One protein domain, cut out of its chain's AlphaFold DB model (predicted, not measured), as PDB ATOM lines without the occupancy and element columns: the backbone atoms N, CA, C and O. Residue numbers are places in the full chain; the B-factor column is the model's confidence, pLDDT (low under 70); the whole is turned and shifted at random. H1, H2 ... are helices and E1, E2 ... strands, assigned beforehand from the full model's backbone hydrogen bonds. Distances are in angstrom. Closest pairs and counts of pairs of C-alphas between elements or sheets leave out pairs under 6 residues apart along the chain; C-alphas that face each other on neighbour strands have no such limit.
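Overview. This is residues 2 to 97 of the 196 residues of the protein "Macro domain protein" of Megasphaera sp. MJR8396C (UniProt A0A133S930). Two small sheets, the hairpin E1-E2 and the parallel pair E3-E4, lie in a row with a gap between E2 and E3, and the helices H1 and H2 run side by side along one side of this row, H1 packed on the hairpin. The printed part has 96 residues, in the order E1 E2 H1 E3 H2 E4, class mixed. It is compact, with a radius of gyration of the C-alphas of 13.1 A and spans of 37 by 26 by 22 A.

Along the chain. E1, residues 7 to 11, begins at C-alpha 7 (14.656, -15.121, 20.061); E2 is residues 19 to 23. H1, residues 35 to 52, is 25.7 A long; H2, residues 72 to 86, 20.9 A. E3 is residues 57 to 60; E4, residues 92 to 95, ends at C-alpha 95 (17.677, -29.313, 28.664).

Arrangement. E1 and E2 are antiparallel, with N 10 and O 20 2.9 A apart. The closest C-alphas of E2 and H1, Ala 23 and Ala 42, are 5.5 A apart. H1 touches H2 with residues 36 to 44 alone, closest C-alphas Leu 40 and Val 79, 6.3 A, the same way at a shallow tilt of 34.8 degrees, only just short of steep. E3, H2 and E4 form a strand-helix-strand unit, two parallel neighbour strands with a helix between, its crossover right-handed; N 60 and O 94 are 2.8 A apart. E2 and E3 are near each other, with 7 pairs of C-alphas within 10 A; E1 and E4 are apart. Every O i to N i+4 pair is within hydrogen-bond range in H1, 9 of 11 in H2.

Size, cuts and confidence. The farthest C-alphas, Gln 14 and Lys 32, are 40.1 A apart. The links E2 to H1 and E3 to H2 are long. The printed part has no cut, and no printed residue is under 70 in pLDDT.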
ATOM      1  N   CYS A   2       9.802  -9.098  21.221       88.31
ATOM      2  CA  CYS A   2      10.156 -10.357  20.551       88.31
ATOM      3  C   CYS A   2       8.867 -11.049  20.104       88.31
ATOM      4  O   CYS A   2       7.912 -11.114  20.880       88.31
ATOM      5  N   HIS A   3       8.824 -11.517  18.860       94.25
ATOM      6  CA  HIS A   3       7.636 -12.136  18.271       94.25
ATOM      7  C   HIS A   3       7.682 -13.662  18.407       94.25
ATOM      8  O   HIS A   3       8.742 -14.238  18.642       94.25
ATOM      9  N   VAL A   4       6.527 -14.319  18.264       95.69
ATOM     10  CA  VAL A   4       6.447 -15.788  18.238       95.69
ATOM     11  C   VAL A   4       7.334 -16.327  17.117       95.69
ATOM     12  O   VAL A   4       7.277 -15.829  15.998       95.69
ATOM     13  N   GLY A   5       8.135 -17.343  17.428       96.00
ATOM     14  CA  GLY A   5       9.091 -17.934  16.496       96.00
ATOM     15  C   GLY A   5      10.474 -17.292  16.498       96.00
ATOM     16  O   GLY A   5      11.328 -17.752  15.744       96.00
ATOM     17  N   HIS A   6      10.696 -16.293  17.355       97.62
ATOM     18  CA  HIS A   6      11.948 -15.550  17.427       97.62
ATOM     19  C   HIS A   6      12.606 -15.616  18.800       97.62
ATOM     20  O   HIS A   6      11.968 -15.971  19.803       97.62
ATOM     21  N   ALA A   7      13.881 -15.233  18.840       97.75
ATOM     22  CA  ALA A   7      14.656 -15.121  20.061       97.75
ATOM     23  C   ALA A   7      15.457 -13.814  20.098       97.75
ATOM     24  O   ALA A   7      15.910 -13.308  19.084       97.75
ATOM     25  N   VAL A   8      15.654 -13.251  21.290       97.62
ATOM     26  CA  VAL A   8      16.521 -12.078  21.486       97.62
ATOM     27  C   VAL A   8      17.447 -12.288  22.669       97.62
ATOM     28  O   VAL A   8      17.099 -12.967  23.629       97.62
ATOM     29  N   MET A   9      18.627 -11.679  22.641       97.38
ATOM     30  CA  MET A   9      19.651 -11.890  23.661       97.38
ATOM     31  C   MET A   9      19.914 -10.637  24.491       97.38
ATOM     32  O   MET A   9      19.962  -9.518  23.985       97.38
ATOM     33  N   THR A  10      20.151 -10.845  25.781       97.62
ATOM     34  CA  THR A  10      20.524  -9.812  26.757       97.62
ATOM     35  C   THR A  10      21.710 -10.280  27.598       97.62
ATOM     36  O   THR A  10      22.035 -11.467  27.605       97.62
ATOM     37  N   LYS A  11      22.368  -9.365  28.321       97.31
ATOM     38  CA  LYS A  11      23.374  -9.739  29.330       97.31
ATOM     39  C   LYS A  11      22.694 -10.448  30.505       97.31
ATOM     40  O   LYS A  11      21.585 -10.081  30.875       97.31
ATOM     41  N   GLY A  12      23.379 -11.408  31.122       96.12
ATOM     42  CA  GLY A  12      22.854 -12.122  32.293       96.12
ATOM     43  C   GLY A  12      22.874 -11.322  33.599       96.12
ATOM     44  O   GLY A  12      22.198 -11.695  34.557       96.12
ATOM     45  N   CYS A  13      23.580 -10.190  33.639       95.69
ATOM     46  CA  CYS A  13      23.640  -9.284  34.788       95.69
ATOM     47  C   CYS A  13      24.108  -9.992  36.076       95.69
ATOM     48  O   CYS A  13      25.289 -10.295  36.194       95.69
ATOM     49  N   GLN A  14      23.210 -10.222  37.040       96.81
ATOM     50  CA  GLN A  14      23.525 -10.874  38.320       96.81
ATOM     51  C   GLN A  14      23.534 -12.409  38.235       96.81
ATOM     52  O   GLN A  14      23.892 -13.080  39.202       96.81
ATOM     53  N   LEU A  15      23.128 -12.981  37.101       96.12
ATOM     54  CA  LEU A  15      23.195 -14.418  36.877       96.12
ATOM     55  C   LEU A  15      24.641 -14.857  36.629       96.12
ATOM     56  O   LEU A  15      25.446 -14.123  36.063       96.12
ATOM     57  N   LYS A  16      24.948 -16.112  36.976       93.81
ATOM     58  CA  LYS A  16      26.222 -16.747  36.595       93.81
ATOM     59  C   LYS A  16      26.374 -16.883  35.074       93.81
ATOM     60  O   LYS A  16      27.490 -16.946  34.572       93.81
ATOM     61  N   ALA A  17      25.258 -16.956  34.347       95.69
ATOM     62  CA  ALA A  17      25.254 -16.994  32.892       95.69
ATOM     63  C   ALA A  17      25.668 -15.633  32.315       95.69
ATOM     64  O   ALA A  17      25.155 -14.595  32.725       95.69
ATOM     65  N   ALA A  18      26.555 -15.635  31.317       96.38
ATOM     66  CA  ALA A  18      26.996 -14.402  30.658       96.38
ATOM     67  C   ALA A  18      25.854 -13.696  29.900       96.38
ATOM     68  O   ALA A  18      25.789 -12.464  29.858       96.38
ATOM     69  N   PHE A  19      24.935 -14.480  29.332       98.12
ATOM     70  CA  PHE A  19      23.806 -14.008  28.537       98.12
ATOM     71  C   PHE A  19      22.522 -14.750  28.903       98.12
ATOM     72  O   PHE A  19      22.561 -15.878  29.391       98.12
ATOM     73  N   VAL A  20      21.389 -14.108  28.622       97.62
ATOM     74  CA  VAL A  20      20.058 -14.721  28.632       97.62
ATOM     75  C   VAL A  20      19.450 -14.545  27.251       97.62
ATOM     76  O   VAL A  20      19.373 -13.416  26.751       97.62
ATOM     77  N   ILE A  21      19.025 -15.657  26.654       97.44
ATOM     78  CA  ILE A  21      18.306 -15.695  25.383       97.44
ATOM     79  C   ILE A  21      16.818 -15.873  25.686       97.44
ATOM     80  O   ILE A  21      16.401 -16.857  26.292       97.44
ATOM     81  N   HIS A  22      16.021 -14.901  25.265       96.25
ATOM     82  CA  HIS A  22      14.575 -14.856  25.429       96.25
ATOM     83  C   HIS A  22      13.927 -15.362  24.145       96.25
ATOM     84  O   HIS A  22      13.803 -14.606  23.185       96.25
ATOM     85  N   ALA A  23      13.541 -16.636  24.118       95.94
ATOM     86  CA  ALA A  23      12.900 -17.272  22.969       95.94
ATOM     87  C   ALA A  23      11.379 -17.371  23.163       95.94
ATOM     88  O   ALA A  23      10.898 -17.807  24.211       95.94
ATOM     89  N   VAL A  24      10.600 -16.982  22.151       95.38
ATOM     90  CA  VAL A  24       9.133 -16.943  22.233       95.38
ATOM     91  C   VAL A  24       8.530 -18.076  21.407       95.38
ATOM     92  O   VAL A  24       8.284 -17.942  20.210       95.38
ATOM     93  N   GLY A  25       8.228 -19.194  22.065       93.94
ATOM     94  CA  GLY A  25       7.448 -20.276  21.460       93.94
ATOM     95  C   GLY A  25       5.958 -19.920  21.267       93.94
ATOM     96  O   GLY A  25       5.462 -18.967  21.884       93.94
ATOM     97  N   PRO A  26       5.221 -20.673  20.432       95.44
ATOM     98  CA  PRO A  26       3.805 -20.438  20.132       95.44
ATOM     99  C   PRO A  26       2.874 -20.908  21.256       95.44
ATOM    100  O   PRO A  26       3.231 -21.792  22.035       95.44
ATOM    101  N   TYR A  27       1.651 -20.375  21.274       94.81
ATOM    102  CA  TYR A  27       0.517 -21.013  21.947       94.81
ATOM    103  C   TYR A  27      -0.015 -22.154  21.087       94.81
ATOM    104  O   TYR A  27      -0.150 -22.000  19.873       94.81
ATOM    105  N   TRP A  28      -0.346 -23.282  21.707       95.06
ATOM    106  CA  TRP A  28      -0.933 -24.405  20.992       95.06
ATOM    107  C   TRP A  28      -2.403 -24.152  20.659       95.06
ATOM    108  O   TRP A  28      -3.220 -23.922  21.548       95.06
ATOM    109  N   ALA A  29      -2.754 -24.239  19.374       93.88
ATOM    110  CA  ALA A  29      -4.114 -24.057  18.876       93.88
ATOM    111  C   ALA A  29      -4.566 -25.249  18.013       93.88
ATOM    112  O   ALA A  29      -5.300 -25.094  17.034       93.88
ATOM    113  N   GLY A  30      -4.127 -26.458  18.380       92.75
ATOM    114  CA  GLY A  30      -4.504 -27.699  17.702       92.75
ATOM    115  C   GLY A  30      -3.608 -28.098  16.528       92.75
ATOM    116  O   GLY A  30      -3.974 -29.022  15.803       92.75
ATOM    117  N   GLY A  31      -2.456 -27.445  16.334       90.75
ATOM    118  CA  GLY A  31      -1.432 -27.870  15.372       90.75
ATOM    119  C   GLY A  31      -1.730 -27.491  13.922       90.75
ATOM    120  O   GLY A  31      -1.242 -28.150  13.008       90.75
ATOM    121  N   LYS A  32      -2.584 -26.484  13.707       90.69
ATOM    122  CA  LYS A  32      -3.057 -26.047  12.378       90.69
ATOM    123  C   LYS A  32      -2.537 -24.665  11.974       90.69
ATOM    124  O   LYS A  32      -3.003 -24.108  10.984       90.69
ATOM    125  N   ARG A  33      -1.650 -24.066  12.767       91.12
ATOM    126  CA  ARG A  33      -1.200 -22.672  12.637       91.12
ATOM    127  C   ARG A  33       0.320 -22.564  12.643       91.12
ATOM    128  O   ARG A  33       0.862 -21.627  13.222       91.12
ATOM    129  N   GLU A  34       1.000 -23.522  12.016       94.69
ATOM    130  CA  GLU A  34       2.465 -23.536  11.931       94.69
ATOM    131  C   GLU A  34       3.140 -23.471  13.318       94.69
ATOM    132  O   GLU A  34       4.246 -22.941  13.461       94.69
ATOM    133  N   GLU A  35       2.477 -23.978  14.369       96.19
ATOM    134  CA  GLU A  35       3.000 -23.876  15.731       96.19
ATOM    135  C   GLU A  35       4.340 -24.612  15.835       96.19
ATOM    136  O   GLU A  35       5.316 -24.070  16.335       96.19
ATOM    137  N   GLU A  36       4.434 -25.812  15.270       96.19
ATOM    138  CA  GLU A  36       5.679 -26.581  15.271       96.19
ATOM    139  C   GLU A  36       6.819 -25.834  14.569       96.19
ATOM    140  O   GLU A  36       7.910 -25.710  15.117       96.19
ATOM    141  N   LYS A  37       6.541 -25.230  13.408       97.19
ATOM    142  CA  LYS A  37       7.509 -24.398  12.685       97.19
ATOM    143  C   LYS A  37       7.982 -23.219  13.532       97.19
ATOM    144  O   LYS A  37       9.177 -22.939  13.574       97.19
ATOM    145  N   SER A  38       7.066 -22.550  14.226       97.25
ATOM    146  CA  SER A  38       7.395 -21.424  15.107       97.25
ATOM    147  C   SER A  38       8.216 -21.876  16.320       97.25
ATOM    148  O   SER A  38       9.201 -21.236  16.669       97.25
ATOM    149  N   LEU A  39       7.860 -23.003  16.940       97.12
ATOM    150  CA  LEU A  39       8.615 -23.593  18.047       97.12
ATOM    151  C   LEU A  39      10.064 -23.883  17.629       97.12
ATOM    152  O   LEU A  39      10.999 -23.451  18.302       97.12
ATOM    153  N   LEU A  40      10.244 -24.550  16.487       97.88
ATOM    154  CA  LEU A  40      11.566 -24.875  15.950       97.88
ATOM    155  C   LEU A  40      12.351 -23.627  15.536       97.88
ATOM    156  O   LEU A  40      13.556 -23.572  15.760       97.88
ATOM    157  N   SER A  41      11.681 -22.617  14.971       98.12
ATOM    158  CA  SER A  41      12.301 -21.335  14.618       98.12
ATOM    159  C   SER A  41      12.888 -20.640  15.846       98.12
ATOM    160  O   SER A  41      14.058 -20.268  15.836       98.12
ATOM    161  N   ALA A  42      12.122 -20.557  16.939       97.56
ATOM    162  CA  ALA A  42      12.586 -19.931  18.174       97.56
ATOM    163  C   ALA A  42      13.782 -20.683  18.789       97.56
ATOM    164  O   ALA A  42      14.724 -20.055  19.270       97.56
ATOM    165  N   CYS A  43      13.770 -22.021  18.750       97.50
ATOM    166  CA  CYS A  43      14.910 -22.834  19.176       97.50
ATOM    167  C   CYS A  43      16.148 -22.595  18.301       97.50
ATOM    168  O   CYS A  43      17.240 -22.431  18.838       97.50
ATOM    169  N   ARG A  44      15.990 -22.557  16.973       97.75
ATOM    170  CA  ARG A  44      17.106 -22.358  16.041       97.75
ATOM    171  C   ARG A  44      17.732 -20.974  16.197       97.75
ATOM    172  O   ARG A  44      18.943 -20.883  16.352       97.75
ATOM    173  N   GLU A  45      16.915 -19.925  16.275       97.81
ATOM    174  CA  GLU A  45      17.404 -18.557  16.493       97.81
ATOM    175  C   GLU A  45      18.126 -18.431  17.846       97.81
ATOM    176  O   GLU A  45      19.134 -17.736  17.956       97.81
ATOM    177  N   ALA A  46      17.686 -19.166  18.874       97.50
ATOM    178  CA  ALA A  46      18.410 -19.233  20.140       97.50
ATOM    179  C   ALA A  46      19.788 -19.907  20.007       97.50
ATOM    180  O   ALA A  46      20.762 -19.409  20.574       97.50
ATOM    181  N   LEU A  47      19.891 -21.007  19.251       97.75
ATOM    182  CA  LEU A  47      21.185 -21.619  18.947       97.75
ATOM    183  C   LEU A  47      22.078 -20.627  18.187       97.75
ATOM    184  O   LEU A  47      23.204 -20.389  18.613       97.75
ATOM    185  N   ASP A  48      21.567 -19.989  17.134       97.75
ATOM    186  CA  ASP A  48      22.318 -19.041  16.301       97.75
ATOM    187  C   ASP A  48      22.866 -17.856  17.105       97.75
ATOM    188  O   ASP A  48      24.060 -17.562  17.032       97.75
ATOM    189  N   LEU A  49      22.051 -17.242  17.968       97.50
ATOM    190  CA  LEU A  49      22.501 -16.166  18.859       97.50
ATOM    191  C   LEU A  49      23.635 -16.619  19.793       97.50
ATOM    192  O   LEU A  49      24.566 -15.855  20.070       97.50
ATOM    193  N   ALA A  50      23.581 -17.862  20.281       97.25
ATOM    194  CA  ALA A  50      24.653 -18.427  21.093       97.25
ATOM    195  C   ALA A  50      25.938 -18.645  20.267       97.25
ATOM    196  O   ALA A  50      27.033 -18.339  20.759       97.25
ATOM    197  N   ARG A  51      25.822 -19.077  19.001       96.88
ATOM    198  CA  ARG A  51      26.956 -19.214  18.066       96.88
ATOM    199  C   ARG A  51      27.606 -17.880  17.744       96.88
ATOM    200  O   ARG A  51      28.830 -17.766  17.783       96.88
ATOM    201  N   GLU A  52      26.807 -16.845  17.498       96.88
ATOM    202  CA  GLU A  52      27.293 -15.487  17.230       96.88
ATOM    203  C   GLU A  52      28.157 -14.944  18.376       96.88
ATOM    204  O   GLU A  52      29.124 -14.209  18.152       96.88
ATOM    205  N   LYS A  53      27.848 -15.331  19.620       96.81
ATOM    206  CA  LYS A  53      28.649 -14.997  20.810       96.81
ATOM    207  C   LYS A  53      29.710 -16.033  21.156       96.81
ATOM    208  O   LYS A  53      30.404 -15.850  22.154       96.81
ATOM    209  N   LYS A  54      29.877 -17.067  20.326       95.94
ATOM    210  CA  LYS A  54      30.844 -18.159  20.498       95.94
ATOM    211  C   LYS A  54      30.715 -18.834  21.867       95.94
ATOM    212  O   LYS A  54      31.719 -19.186  22.488       95.94
ATOM    213  N   LEU A  55      29.484 -18.965  22.362       96.12
ATOM    214  CA  LEU A  55      29.219 -19.628  23.634       96.12
ATOM    215  C   LEU A  55      29.470 -21.129  23.493       96.12
ATOM    216  O   LEU A  55      29.165 -21.723  22.466       96.12
ATOM    217  N   LYS A  56      30.029 -21.735  24.541       95.38
ATOM    218  CA  LYS A  56      30.341 -23.172  24.588       95.38
ATOM    219  C   LYS A  56      29.357 -23.996  25.404       95.38
ATOM    220  O   LYS A  56      29.233 -25.194  25.182       95.38
ATOM    221  N   TYR A  57      28.640 -23.332  26.303       94.88
ATOM    222  CA  TYR A  57      27.690 -23.936  27.223       94.88
ATOM    223  C   TYR A  57      26.346 -23.240  27.052       94.88
ATOM    224  O   TYR A  57      26.278 -22.009  27.121       94.88
ATOM    225  N   LEU A  58      25.291 -24.021  26.837       95.44
ATOM    226  CA  LEU A  58      23.934 -23.516  26.665       95.44
ATOM    227  C   LEU A  58      22.957 -24.344  27.501       95.44
ATOM    228  O   LEU A  58      23.047 -25.565  27.544       95.44
ATOM    229  N   ALA A  59      22.003 -23.676  28.141       94.56
ATOM    230  CA  ALA A  59      20.894 -24.321  28.826       94.56
ATOM    231  C   ALA A  59      19.579 -23.837  28.208       94.56
ATOM    232  O   ALA A  59      19.366 -22.631  28.072       94.56
ATOM    233  N   LEU A  60      18.709 -24.771  27.829       93.38
ATOM    234  CA  LEU A  60      17.404 -24.504  27.230       93.38
ATOM    235  C   LEU A  60      16.306 -25.094  28.109       93.38
ATOM    236  O   LEU A  60      16.394 -26.241  28.536       93.38
ATOM    237  N   ALA A  61      15.248 -24.329  28.349       92.19
ATOM    238  CA  ALA A  61      14.022 -24.870  28.924       92.19
ATOM    239  C   ALA A  61      13.126 -25.441  27.808       92.19
ATOM    240  O   ALA A  61      13.163 -24.928  26.683       92.19
ATOM    241  N   PRO A  62      12.284 -26.449  28.095       91.38
ATOM    242  CA  PRO A  62      11.201 -26.859  27.209       91.38
ATOM    243  C   PRO A  62      10.304 -25.676  26.811       91.38
ATOM    244  O   PRO A  62       9.499 -25.188  27.600       91.38
ATOM    245  N   LEU A  63      10.435 -25.185  25.576       86.94
ATOM    246  CA  LEU A  63       9.618 -24.065  25.108       86.94
ATOM    247  C   LEU A  63       8.161 -24.504  24.899       86.94
ATOM    248  O   LEU A  63       7.882 -25.562  24.336       86.94
ATOM    249  N   SER A  64       7.231 -23.640  25.310       82.38
ATOM    250  CA  SER A  64       5.780 -23.769  25.116       82.38
ATOM    251  C   SER A  64       5.056 -24.921  25.838       82.38
ATOM    252  O   SER A  64       3.862 -25.109  25.595       82.38
ATOM    253  N   SER A  65       5.703 -25.673  26.731       74.50
ATOM    254  CA  SER A  65       5.108 -26.865  27.360       74.50
ATOM    255  C   SER A  65       4.000 -26.553  28.380       74.50
ATOM    256  O   SER A  65       2.883 -27.047  28.234       74.50
ATOM    257  N   ALA A  66       4.278 -25.742  29.405       73.06
ATOM    258  CA  ALA A  66       3.374 -25.578  30.550       73.06
ATOM    259  C   ALA A  66       2.362 -24.429  30.388       73.06
ATOM    260  O   ALA A  66       1.155 -24.631  30.503       73.06
ATOM    261  N   ASP A  67       2.837 -23.219  30.100       78.06
ATOM    262  CA  ASP A  67       2.028 -21.991  30.035       78.06
ATOM    263  C   ASP A  67       1.233 -21.855  28.725       78.06
ATOM    264  O   ASP A  67       0.185 -21.212  28.675       78.06
ATOM    265  N   LYS A  68       1.738 -22.473  27.655       84.38
ATOM    266  CA  LYS A  68       1.234 -22.336  26.281       84.38
ATOM    267  C   LYS A  68       0.486 -23.566  25.765       84.38
ATOM    268  O   LYS A  68       0.029 -23.559  24.619       84.38
ATOM    269  N   GLY A  69       0.342 -24.594  26.603       90.44
ATOM    270  CA  GLY A  69      -0.462 -25.788  26.335       90.44
ATOM    271  C   GLY A  69       0.051 -26.674  25.198       90.44
ATOM    272  O   GLY A  69      -0.715 -27.484  24.674       90.44
ATOM    273  N   TYR A  70       1.313 -26.525  24.778       94.12
ATOM    274  CA  TYR A  70       1.881 -27.359  23.722       94.12
ATOM    275  C   TYR A  70       2.039 -28.798  24.226       94.12
ATOM    276  O   TYR A  70       2.653 -29.007  25.273       94.12
ATOM    277  N   PRO A  71       1.521 -29.817  23.507       95.00
ATOM    278  CA  PRO A  71       1.592 -31.192  23.978       95.00
ATOM    279  C   PRO A  71       3.042 -31.619  24.202       95.00
ATOM    280  O   PRO A  71       3.831 -31.676  23.259       95.00
ATOM    281  N   LEU A  72       3.379 -31.951  25.447       94.31
ATOM    282  CA  LEU A  72       4.755 -32.173  25.889       94.31
ATOM    283  C   LEU A  72       5.529 -33.164  25.004       94.31
ATOM    284  O   LEU A  72       6.592 -32.837  24.485       94.31
ATOM    285  N   ARG A  73       4.968 -34.361  24.781       95.06
ATOM    286  CA  ARG A  73       5.588 -35.397  23.933       95.06
ATOM    287  C   ARG A  73       5.785 -34.927  22.494       95.06
ATOM    288  O   ARG A  73       6.796 -35.251  21.884       95.06
ATOM    289  N   ARG A  74       4.844 -34.137  21.967       95.69
ATOM    290  CA  ARG A  74       4.935 -33.572  20.617       95.69
ATOM    291  C   ARG A  74       6.042 -32.523  20.534       95.69
ATOM    292  O   ARG A  74       6.827 -32.553  19.598       95.69
ATOM    293  N   GLY A  75       6.110 -31.619  21.511       95.94
ATOM    294  CA  GLY A  75       7.161 -30.605  21.590       95.94
ATOM    295  C   GLY A  75       8.547 -31.243  21.687       95.94
ATOM    296  O   GLY A  75       9.423 -30.916  20.893       95.94
ATOM    297  N   ALA A  76       8.714 -32.224  22.578       97.00
ATOM    298  CA  ALA A  76       9.962 -32.971  22.723       97.00
ATOM    299  C   ALA A  76      10.366 -33.694  21.425       97.00
ATOM    300  O   ALA A  76      11.509 -33.571  20.991       97.00
ATOM    301  N   ALA A  77       9.428 -34.390  20.772       97.06
ATOM    302  CA  ALA A  77       9.683 -35.087  19.510       97.06
ATOM    303  C   ALA A  77      10.070 -34.145  18.357       97.06
ATOM    304  O   ALA A  77      10.796 -34.564  17.461       97.06
ATOM    305  N   ALA A  78       9.622 -32.886  18.381       96.56
ATOM    306  CA  ALA A  78      10.021 -31.877  17.401       96.56
ATOM    307  C   ALA A  78      11.388 -31.252  17.737       96.56
ATOM    308  O   ALA A  78      12.259 -31.147  16.873       96.56
ATOM    309  N   VAL A  79      11.592 -30.838  18.992       97.56
ATOM    310  CA  VAL A  79      12.766 -30.058  19.416       97.56
ATOM    311  C   VAL A  79      14.018 -30.921  19.562       97.56
ATOM    312  O   VAL A  79      15.098 -30.491  19.174       97.56
ATOM    313  N   VAL A  80      13.917 -32.138  20.097       97.31
ATOM    314  CA  VAL A  80      15.107 -32.965  20.362       97.31
ATOM    315  C   VAL A  80      15.905 -33.296  19.095       97.31
ATOM    316  O   VAL A  80      17.125 -33.127  19.138       97.31
ATOM    317  N   PRO A  81      15.286 -33.697  17.965       97.38
ATOM    318  CA  PRO A  81      16.021 -33.890  16.719       97.38
ATOM    319  C   PRO A  81      16.787 -32.641  16.284       97.38
ATOM    320  O   PRO A  81      17.962 -32.757  15.962       97.38
ATOM    321  N   LEU A  82      16.159 -31.459  16.346       97.69
ATOM    322  CA  LEU A  82      16.803 -30.177  16.038       97.69
ATOM    323  C   LEU A  82      18.048 -29.955  16.906       97.69
ATOM    324  O   LEU A  82      19.110 -29.611  16.399       97.69
ATOM    325  N   LEU A  83      17.925 -30.160  18.217       96.38
ATOM    326  CA  LEU A  83      19.041 -29.954  19.135       96.38
ATOM    327  C   LEU A  83      20.168 -30.959  18.876       96.38
ATOM    328  O   LEU A  83      21.324 -30.561  18.808       96.38
ATOM    329  N   LEU A  84      19.862 -32.243  18.687       94.62
ATOM    330  CA  LEU A  84      20.879 -33.279  18.469       94.62
ATOM    331  C   LEU A  84      21.603 -33.151  17.122       94.62
ATOM    332  O   LEU A  84      22.741 -33.609  17.007       94.62
ATOM    333  N   THR A  85      20.977 -32.543  16.112       95.06
ATOM    334  CA  THR A  85      21.609 -32.317  14.805       95.06
ATOM    335  C   THR A  85      22.357 -30.994  14.731       95.06
ATOM    336  O   THR A  85      23.417 -30.940  14.114       95.06
ATOM    337  N   GLU A  86      21.838 -29.938  15.358       95.50
ATOM    338  CA  GLU A  86      22.390 -28.594  15.199       95.50
ATOM    339  C   GLU A  86      23.353 -28.195  16.332       95.50
ATOM    340  O   GLU A  86      24.138 -27.281  16.142       95.50
ATOM    341  N   SER A  87      23.399 -28.874  17.482       90.81
ATOM    342  CA  SER A  87      24.241 -28.442  18.624       90.81
ATOM    343  C   SER A  87      25.717 -28.880  18.604       90.81
ATOM    344  O   SER A  87      26.403 -28.756  19.618       90.81
ATOM    345  N   GLY A  88      26.232 -29.392  17.483       88.81
ATOM    346  CA  GLY A  88      27.570 -30.008  17.412       88.81
ATOM    347  C   GLY A  88      28.762 -29.079  17.694       88.81
ATOM    348  O   GLY A  88      29.885 -29.557  17.830       88.81
ATOM    349  N   ASP A  89      28.540 -27.769  17.766       89.75
ATOM    350  CA  ASP A  89      29.542 -26.738  18.032       89.75
ATOM    351  C   ASP A  89      29.609 -26.274  19.502       89.75
ATOM    352  O   ASP A  89      30.523 -25.519  19.875       89.75
ATOM    353  N   PHE A  90      28.683 -26.758  20.338       94.56
ATOM    354  CA  PHE A  90      28.672 -26.554  21.785       94.56
ATOM    355  C   PHE A  90      29.370 -27.712  22.505       94.56
ATOM    356  O   PHE A  90      29.193 -28.877  22.159       94.56
ATOM    357  N   ASP A  91      30.110 -27.398  23.569       92.44
ATOM    358  CA  ASP A  91      30.761 -28.413  24.404       92.44
ATOM    359  C   ASP A  91      29.730 -29.110  25.309       92.44
ATOM    360  O   ASP A  91      29.904 -30.265  25.701       92.44
ATOM    361  N   ARG A  92      28.643 -28.402  25.651       91.12
ATOM    362  CA  ARG A  92      27.520 -28.927  26.433       91.12
ATOM    363  C   ARG A  92      26.242 -28.133  26.172       91.12
ATOM    364  O   ARG A  92      26.241 -26.901  26.221       91.12
ATOM    365  N   LEU A  93      25.146 -28.864  25.986       93.62
ATOM    366  CA  LEU A  93      23.794 -28.325  25.926       93.62
ATOM    367  C   LEU A  93      22.914 -29.069  26.933       93.62
ATOM    368  O   LEU A  93      22.716 -30.277  26.815       93.62
ATOM    369  N   ASP A  94      22.385 -28.344  27.916       93.06
ATOM    370  CA  ASP A  94      21.476 -28.885  28.926       93.06
ATOM    371  C   ASP A  94      20.019 -28.552  28.580       93.06
ATOM    372  O   ASP A  94      19.688 -27.409  28.262       93.06
ATOM    373  N   ILE A  95      19.127 -29.539  28.700       93.50
ATOM    374  CA  ILE A  95      17.677 -29.313  28.664       93.50
ATOM    375  C   ILE A  95      17.166 -29.284  30.104       93.50
ATOM    376  O   ILE A  95      17.059 -30.317  30.767       93.50
ATOM    377  N   VAL A  96      16.858 -28.086  30.593       92.50
ATOM    378  CA  VAL A  96      16.431 -27.841  31.973       92.50
ATOM    379  C   VAL A  96      14.926 -28.063  32.075       92.50
ATOM    380  O   VAL A  96      14.128 -27.160  31.833       92.50
ATOM    381  N   CYS A  97      14.548 -29.296  32.397       92.06
ATOM    382  CA  CYS A  97      13.158 -29.703  32.594       92.06
ATOM    383  C   CYS A  97      12.659 -29.280  33.983       92.06
ATOM    384  O   CYS A  97      13.399 -29.396  34.961       92.06
TER     385      CYS A  97